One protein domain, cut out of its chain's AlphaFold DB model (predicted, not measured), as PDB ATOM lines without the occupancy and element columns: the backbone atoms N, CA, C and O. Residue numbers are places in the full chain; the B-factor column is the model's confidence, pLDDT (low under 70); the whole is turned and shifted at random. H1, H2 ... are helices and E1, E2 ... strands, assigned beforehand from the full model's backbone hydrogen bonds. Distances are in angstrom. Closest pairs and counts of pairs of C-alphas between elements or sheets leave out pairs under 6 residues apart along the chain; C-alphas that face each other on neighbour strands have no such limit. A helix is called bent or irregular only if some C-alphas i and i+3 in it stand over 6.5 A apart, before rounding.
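Overview. This is residues 55 to 111 of the 111 residues of an uncharacterized protein of Chondromyces crocatus (UniProt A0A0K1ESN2). A two-stranded hairpin, E1 and E2, and one long helix, H1, spread like the arms of a V from a small head of loops, residues 55 to 72 and 85 to 89. The tip of the hairpin, residues 76 to 81, sticks out, and so do residues 98 to 111, of which 98 to 109 belong to H1. The printed part has 57 residues, with two named strands and then one named helix along the chain; the sheet has the order E1 - E2, antiparallel, and the class is mixed, helices and strands. The whole is loose, with a radius of gyration of the C-alphas of 14.3 A, and flat, spanning 42 by 32 by 15 A.

Arrangement. Residues 55 to 72 hold no named element, and residues 69 to 70 pair with residues 87 to 88, antiparallel. Strands E1, residues 73 to 77, and E2, residues 80 to 84, form a hairpin with an angle of 168 degrees between their directions. The C-alphas of Ala 76 and Val 81, which face each other, are 4.5 A apart. N 75 and O 82 are within hydrogen-bond range at 2.9 A, as are N 82 and O 75 at 2.8 A. Helix H1, residues 90 to 109, is apart from E1. In H1 every O i to N i+4 pair is within hydrogen-bond range.

Along the chain. E1 begins at C-alpha 73, (28.634, -23.473, 44.005), and measures 13.6 A from first to last C-alpha. E2, residues 80 to 84, measures 13.5 A. H1 measures 29.0 A, from C-alpha 90 at (22.124, -38.718, 35.827) to C-alpha 109 at (27.759, -16.488, 18.020), and is not bent.

Size, cuts and confidence. The two C-alphas farthest apart, those of Glu 64 and Gly 111, are 42.2 A apart. Without the stretches that stand free, the body of 37 residues spans 28 by 17 by 15 A. The printed part has no cut, and the links E1 to E2 and E2 to H1 are tight. The mean pLDDT of the printed part is 92.2; residues 108 to 111 are under 70.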
ATOM      1  N   ARG A  55      21.454 -37.378  48.085       96.38
ATOM      2  CA  ARG A  55      20.319 -36.775  47.371       96.38
ATOM      3  C   ARG A  55      20.793 -35.809  46.302       96.38
ATOM      4  O   ARG A  55      21.738 -35.063  46.517       96.38
ATOM      5  N   CYS A  56      20.126 -35.824  45.154       97.31
ATOM      6  CA  CYS A  56      20.376 -34.884  44.070       97.31
ATOM      7  C   CYS A  56      20.034 -33.464  44.519       97.31
ATOM      8  O   CYS A  56      18.896 -33.202  44.891       97.31
ATOM      9  N   ASP A  57      20.970 -32.532  44.403       97.50
ATOM     10  CA  ASP A  57      20.743 -31.141  44.810       97.50
ATOM     11  C   ASP A  57      19.670 -30.428  43.964       97.50
ATOM     12  O   ASP A  57      18.933 -29.579  44.454       97.50
ATOM     13  N   ALA A  58      19.506 -30.832  42.699       97.06
ATOM     14  CA  ALA A  58      18.566 -30.190  41.780       97.06
ATOM     15  C   ALA A  58      17.112 -30.681  41.917       97.06
ATOM     16  O   ALA A  58      16.180 -29.890  41.784       97.06
ATOM     17  N   CYS A  59      16.899 -31.983  42.131       97.81
ATOM     18  CA  CYS A  59      15.552 -32.575  42.187       97.81
ATOM     19  C   CYS A  59      15.214 -33.251  43.522       97.81
ATOM     20  O   CYS A  59      14.097 -33.731  43.687       97.81
ATOM     21  N   ASN A  60      16.157 -33.290  44.465       97.06
ATOM     22  CA  ASN A  60      16.048 -33.913  45.787       97.06
ATOM     23  C   ASN A  60      15.796 -35.438  45.798       97.06
ATOM     24  O   ASN A  60      15.590 -36.030  46.862       97.06
ATOM     25  N   GLU A  61      15.843 -36.089  44.633       97.31
ATOM     26  CA  GLU A  61      15.732 -37.545  44.517       97.31
ATOM     27  C   GLU A  61      16.949 -38.259  45.106       97.31
ATOM     28  O   GLU A  61      18.074 -37.755  45.039       97.31
ATOM     29  N   VAL A  62      16.720 -39.450  45.658       96.19
ATOM     30  CA  VAL A  62      17.785 -40.302  46.202       96.19
ATOM     31  C   VAL A  62      18.662 -40.817  45.060       96.19
ATOM     32  O   VAL A  62      18.168 -41.245  44.016       96.19
ATOM     33  N   ILE A  63      19.976 -40.765  45.257       95.62
ATOM     34  CA  ILE A  63      20.976 -41.282  44.329       95.62
ATOM     35  C   ILE A  63      21.458 -42.631  44.860       95.62
ATOM     36  O   ILE A  63      22.046 -42.716  45.935       95.62
ATOM     37  N   GLU A  64      21.232 -43.688  44.085       91.12
ATOM     38  CA  GLU A  64      21.799 -45.005  44.365       91.12
ATOM     39  C   GLU A  64      23.242 -45.080  43.843       91.12
ATOM     40  O   GLU A  64      23.492 -44.914  42.648       91.12
ATOM     41  N   GLY A  65      24.204 -45.357  44.728       88.44
ATOM     42  CA  GLY A  65      25.619 -45.465  44.361       88.44
ATOM     43  C   GLY A  65      26.314 -44.108  44.211       88.44
ATOM     44  O   GLY A  65      26.135 -43.217  45.037       88.44
ATOM     45  N   GLU A  66      27.159 -43.965  43.185       90.81
ATOM     46  CA  GLU A  66      27.922 -42.731  42.938       90.81
ATOM     47  C   GLU A  66      27.097 -41.739  42.088       90.81
ATOM     48  O   GLU A  66      26.446 -42.148  41.119       90.81
ATOM     49  N   PRO A  67      27.130 -40.428  42.392       95.44
ATOM     50  CA  PRO A  67      26.496 -39.405  41.573       95.44
ATOM     51  C   PRO A  67      27.065 -39.395  40.155       95.44
ATOM     52  O   PRO A  67      28.273 -39.458  39.937       95.44
ATOM     53  N   SER A  68      26.180 -39.255  39.170       95.50
ATOM     54  CA  SER A  68      26.565 -39.212  37.753       95.50
ATOM     55  C   SER A  68      27.218 -37.886  37.345       95.50
ATOM     56  O   SER A  68      27.764 -37.778  36.250       95.50
ATOM     57  N   GLY A  69      27.147 -36.872  38.204       95.31
ATOM     58  CA  GLY A  69      27.812 -35.587  38.042       95.31
ATOM     59  C   GLY A  69      27.745 -34.773  39.330       95.31
ATOM     60  O   GLY A  69      27.060 -35.151  40.283       95.31
ATOM     61  N   ARG A  70      28.457 -33.647  39.362       96.81
ATOM     62  CA  ARG A  70      28.429 -32.702  40.479       96.81
ATOM     63  C   ARG A  70      28.161 -31.297  39.958       96.81
ATOM     64  O   ARG A  70      28.652 -30.935  38.890       96.81
ATOM     65  N   GLY A  71      27.350 -30.544  40.691       94.88
ATOM     66  CA  GLY A  71      27.216 -29.105  40.491       94.88
ATOM     67  C   GLY A  71      28.444 -28.370  41.025       94.88
ATOM     68  O   GLY A  71      29.365 -28.990  41.556       94.88
ATOM     69  N   LEU A  72      28.446 -27.044  40.913       95.62
ATOM     70  CA  LEU A  72      29.484 -26.209  41.507       95.62
ATOM     71  C   LEU A  72      28.879 -24.910  42.038       95.62
ATOM     72  O   LEU A  72      28.490 -24.037  41.264       95.62
ATOM     73  N   TYR A  73      28.860 -24.760  43.360       96.00
ATOM     74  CA  TYR A  73      28.634 -23.473  44.005       96.00
ATOM     75  C   TYR A  73      29.978 -22.812  44.296       96.00
ATOM     76  O   TYR A  73      30.878 -23.422  44.877       96.00
ATOM     77  N   VAL A  74      30.118 -21.549  43.893       96.81
ATOM     78  CA  VAL A  74      31.312 -20.739  44.153       96.81
ATOM     79  C   VAL A  74      30.907 -19.514  44.951       96.81
ATOM     80  O   VAL A  74      30.055 -18.736  44.530       96.81
ATOM     81  N   TRP A  75      31.557 -19.317  46.093       96.62
ATOM     82  CA  TRP A  75      31.449 -18.100  46.884       96.62
ATOM     83  C   TRP A  75      32.808 -17.416  46.928       96.62
ATOM     84  O   TRP A  75      33.806 -18.041  47.284       96.62
ATOM     85  N   ALA A  76      32.848 -16.136  46.568       96.81
ATOM     86  CA  ALA A  76      34.064 -15.338  46.588       96.81
ATOM     87  C   ALA A  76      33.864 -14.078  47.439       96.81
ATOM     88  O   ALA A  76      32.876 -13.358  47.273       96.81
ATOM     89  N   ARG A  77      34.806 -13.799  48.346       96.62
ATOM     90  CA  ARG A  77      34.834 -12.582  49.165       96.62
ATOM     91  C   ARG A  77      36.270 -12.109  49.369       96.62
ATOM     92  O   ARG A  77      37.024 -12.710  50.127       96.62
ATOM     93  N   GLY A  78      36.619 -10.980  48.751       96.31
ATOM     94  CA  GLY A  78      38.009 -10.519  48.724       96.31
ATOM     95  C   GLY A  78      38.889 -11.592  48.083       96.31
ATOM     96  O   GLY A  78      38.587 -12.035  46.979       96.31
ATOM     97  N   ASP A  79      39.902 -12.051  48.814       96.62
ATOM     98  CA  ASP A  79      40.814 -13.113  48.371       96.62
ATOM     99  C   ASP A  79      40.334 -14.532  48.734       96.62
ATOM    100  O   ASP A  79      40.973 -15.523  48.375       96.62
ATOM    101  N   GLU A  80      39.220 -14.665  49.460       96.75
ATOM    102  CA  GLU A  80      38.676 -15.969  49.827       96.75
ATOM    103  C   GLU A  80      37.766 -16.503  48.718       96.75
ATOM    104  O   GLU A  80      36.808 -15.842  48.320       96.75
ATOM    105  N   VAL A  81      38.034 -17.730  48.259       97.56
ATOM    106  CA  VAL A  81      37.168 -18.469  47.333       97.56
ATOM    107  C   VAL A  81      36.831 -19.824  47.938       97.56
ATOM    108  O   VAL A  81      37.717 -20.649  48.169       97.56
ATOM    109  N   ARG A  82      35.539 -20.070  48.158       97.38
ATOM    110  CA  ARG A  82      34.997 -21.352  48.618       97.38
ATOM    111  C   ARG A  82      34.240 -22.015  47.476       97.38
ATOM    112  O   ARG A  82      33.555 -21.342  46.707       97.38
ATOM    113  N   ARG A  83      34.404 -23.331  47.367       97.31
ATOM    114  CA  ARG A  83      33.768 -24.173  46.353       97.31
ATOM    115  C   ARG A  83      33.040 -25.310  47.044       97.31
ATOM    116  O   ARG A  83      33.582 -25.885  47.986       97.31
ATOM    117  N   GLU A  84      31.855 -25.624  46.556       97.25
ATOM    118  CA  GLU A  84      31.067 -26.771  46.984       97.25
ATOM    119  C   GLU A  84      30.576 -27.519  45.746       97.25
ATOM    120  O   GLU A  84      30.091 -26.898  44.800       97.25
ATOM    121  N   GLU A  85      30.742 -28.843  45.744       96.75
ATOM    122  CA  GLU A  85      30.437 -29.715  44.604       96.75
ATOM    123  C   GLU A  85      29.286 -30.676  44.947       96.75
ATOM    124  O   GLU A  85      29.518 -31.868  45.220       96.75
ATOM    125  N   PRO A  86      28.039 -30.170  44.988       96.06
ATOM    126  CA  PRO A  86      26.883 -30.963  45.376       96.06
ATOM    127  C   PRO A  86      26.603 -32.081  44.355       96.06
ATOM    128  O   PRO A  86      26.799 -31.894  43.150       96.06
ATOM    129  N   PRO A  87      26.146 -33.261  44.802       97.38
ATOM    130  CA  PRO A  87      25.874 -34.399  43.927       97.38
ATOM    131  C   PRO A  87      24.632 -34.174  43.047       97.38
ATOM    132  O   PRO A  87      23.627 -33.610  43.482       97.38
ATOM    133  N   LEU A  88      24.671 -34.683  41.815       97.88
ATOM    134  CA  LEU A  88      23.552 -34.667  40.871       97.88
ATOM    135  C   LEU A  88      23.243 -36.081  40.360       97.88
ATOM    136  O   LEU A  88      24.144 -36.886  40.106       97.88
ATOM    137  N   CYS A  89      21.957 -36.372  40.156       97.81
ATOM    138  CA  CYS A  89      21.532 -37.592  39.470       97.81
ATOM    139  C   CYS A  89      21.835 -37.511  37.962       97.81
ATOM    140  O   CYS A  89      22.026 -36.424  37.412       97.81
ATOM    141  N   GLY A  90      21.825 -38.653  37.266       96.88
ATOM    142  CA  GLY A  90      22.124 -38.718  35.827       96.88
ATOM    143  C   GLY A  90      21.254 -37.814  34.952       96.88
ATOM    144  O   GLY A  90      21.762 -37.193  34.017       96.88
ATOM    145  N   CYS A  91      19.968 -37.679  35.287       97.62
ATOM    146  CA  CYS A  91      19.050 -36.793  34.572       97.62
ATOM    147  C   CYS A  91      19.460 -35.319  34.725       97.62
ATOM    148  O   CYS A  91      19.700 -34.636  33.729       97.62
ATOM    149  N   CYS A  92      19.611 -34.841  35.964       98.06
ATOM    150  CA  CYS A  92      19.942 -33.445  36.244       98.06
ATOM    151  C   CYS A  92      21.349 -33.071  35.772       98.06
ATOM    152  O   CYS A  92      21.513 -32.013  35.171       98.06
ATOM    153  N   ALA A  93      22.344 -33.939  35.981       97.38
ATOM    154  CA  ALA A  93      23.708 -33.713  35.506       97.38
ATOM    155  C   ALA A  93      23.750 -33.519  33.982       97.38
ATOM    156  O   ALA A  93      24.359 -32.571  33.489       97.38
ATOM    157  N   THR A  94      23.044 -34.378  33.240       97.62
ATOM    158  CA  THR A  94      22.971 -34.294  31.775       97.62
ATOM    159  C   THR A  94      22.224 -33.045  31.321       97.62
ATOM    160  O   THR A  94      22.722 -32.316  30.467       97.62
ATOM    161  N   ALA A  95      21.046 -32.777  31.894       97.56
ATOM    162  CA  ALA A  95      20.231 -31.625  31.520       97.56
ATOM    163  C   ALA A  95      20.993 -30.310  31.734       97.56
ATOM    164  O   ALA A  95      21.106 -29.512  30.807       97.56
ATOM    165  N   ILE A  96      21.587 -30.128  32.918       96.06
ATOM    166  CA  ILE A  96      22.382 -28.940  33.248       96.06
ATOM    167  C   ILE A  96      23.590 -28.822  32.314       96.06
ATOM    168  O   ILE A  96      23.822 -27.752  31.757       96.06
ATOM    169  N   GLY A  97      24.334 -29.914  32.102       94.56
ATOM    170  CA  GLY A  97      25.514 -29.912  31.237       94.56
ATOM    171  C   GLY A  97      25.195 -29.522  29.791       94.56
ATOM    172  O   GLY A  97      25.884 -28.682  29.217       94.56
ATOM    173  N   ILE A  98      24.125 -30.076  29.211       96.06
ATOM    174  CA  ILE A  98      23.695 -29.735  27.848       96.06
ATOM    175  C   ILE A  98      23.236 -28.276  27.774       96.06
ATOM    176  O   ILE A  98      23.648 -27.562  26.863       96.06
ATOM    177  N   THR A  99      22.425 -27.813  28.729       94.81
ATOM    178  CA  THR A  99      21.951 -26.422  28.750       94.81
ATOM    179  C   THR A  99      23.103 -25.425  28.883       94.81
ATOM    180  O   THR A  99      23.095 -24.408  28.196       94.81
ATOM    181  N   ALA A 100      24.116 -25.718  29.703       91.94
ATOM    182  CA  ALA A 100      25.298 -24.867  29.838       91.94
ATOM    183  C   ALA A 100      26.092 -24.769  28.524       91.94
ATOM    184  O   ALA A 100      26.436 -23.671  28.095       91.94
ATOM    185  N   LEU A 101      26.323 -25.902  27.851       91.94
ATOM    186  CA  LEU A 101      27.003 -25.925  26.552       91.94
ATOM    187  C   LEU A 101      26.239 -25.123  25.493       91.94
ATOM    188  O   LEU A 101      26.848 -24.378  24.732       91.94
ATOM    189  N   GLN A 102      24.910 -25.250  25.463       92.06
ATOM    190  CA  GLN A 102      24.065 -24.481  24.549       92.06
ATOM    191  C   GLN A 102      24.141 -22.978  24.824       92.06
ATOM    192  O   GLN A 102      24.251 -22.204  23.880       92.06
ATOM    193  N   ALA A 103      24.102 -22.568  26.095       89.19
ATOM    194  CA  ALA A 103      24.216 -21.162  26.471       89.19
ATOM    195  C   ALA A 103      25.553 -20.563  26.005       89.19
ATOM    196  O   ALA A 103      25.561 -19.508  25.379       89.19
ATOM    197  N   TRP A 104      26.661 -21.277  26.208       85.44
ATOM    198  CA  TRP A 104      27.976 -20.828  25.742       85.44
ATOM    199  C   TRP A 104      28.072 -20.740  24.221       85.44
ATOM    200  O   TRP A 104      28.626 -19.778  23.703       85.44
ATOM    201  N   SER A 105      27.496 -21.703  23.491       83.12
ATOM    202  CA  SER A 105      27.462 -21.629  22.026       83.12
ATOM    203  C   SER A 105      26.690 -20.408  21.512       83.12
ATOM    204  O   SER A 105      27.072 -19.850  20.492       83.12
ATOM    205  N   ILE A 106      25.630 -19.978  22.210       80.69
ATOM    206  CA  ILE A 106      24.873 -18.765  21.856       80.69
ATOM    207  C   ILE A 106      25.706 -17.507  22.133       80.69
ATOM    208  O   ILE A 106      25.764 -16.618  21.290       80.69
ATOM    209  N   GLU A 107      26.375 -17.442  23.288       73.56
ATOM    210  CA  GLU A 107      27.231 -16.306  23.657       73.56
ATOM    211  C   GLU A 107      28.403 -16.108  22.676       73.56
ATOM    212  O   GLU A 107      28.785 -14.971  22.406       73.56
ATOM    213  N   GLU A 108      28.956 -17.187  22.109       67.31
ATOM    214  CA  GLU A 108      30.031 -17.115  21.108       67.31
ATOM    215  C   GLU A 108      29.558 -16.658  19.714       67.31
ATOM    216  O   GLU A 108      30.351 -16.080  18.974       67.31
ATOM    217  N   GLU A 109      28.295 -16.887  19.337       61.62
ATOM    218  CA  GLU A 109      27.759 -16.488  18.020       61.62
ATOM    219  C   GLU A 109      27.343 -15.000  17.966       61.62
ATOM    220  O   GLU A 109      27.253 -14.419  16.884       61.62
ATOM    221  N   GLU A 110      27.148 -14.353  19.120       55.16
ATOM    222  CA  GLU A 110      26.857 -12.912  19.238       55.16
ATOM    223  C   GLU A 110      28.113 -12.029  19.449       55.16
ATOM    224  O   GLU A 110      27.983 -10.813  19.641       55.16
ATOM    225  N   GLY A 111      29.315 -12.622  19.405       51.03
ATOM    226  CA  GLY A 111      30.618 -11.966  19.613       51.03
ATOM    227  C   GLY A 111      31.388 -11.587  18.350       51.03
ATOM    228  O   GLY A 111      31.306 -12.313  17.335       51.03
TER     229      GLY A 111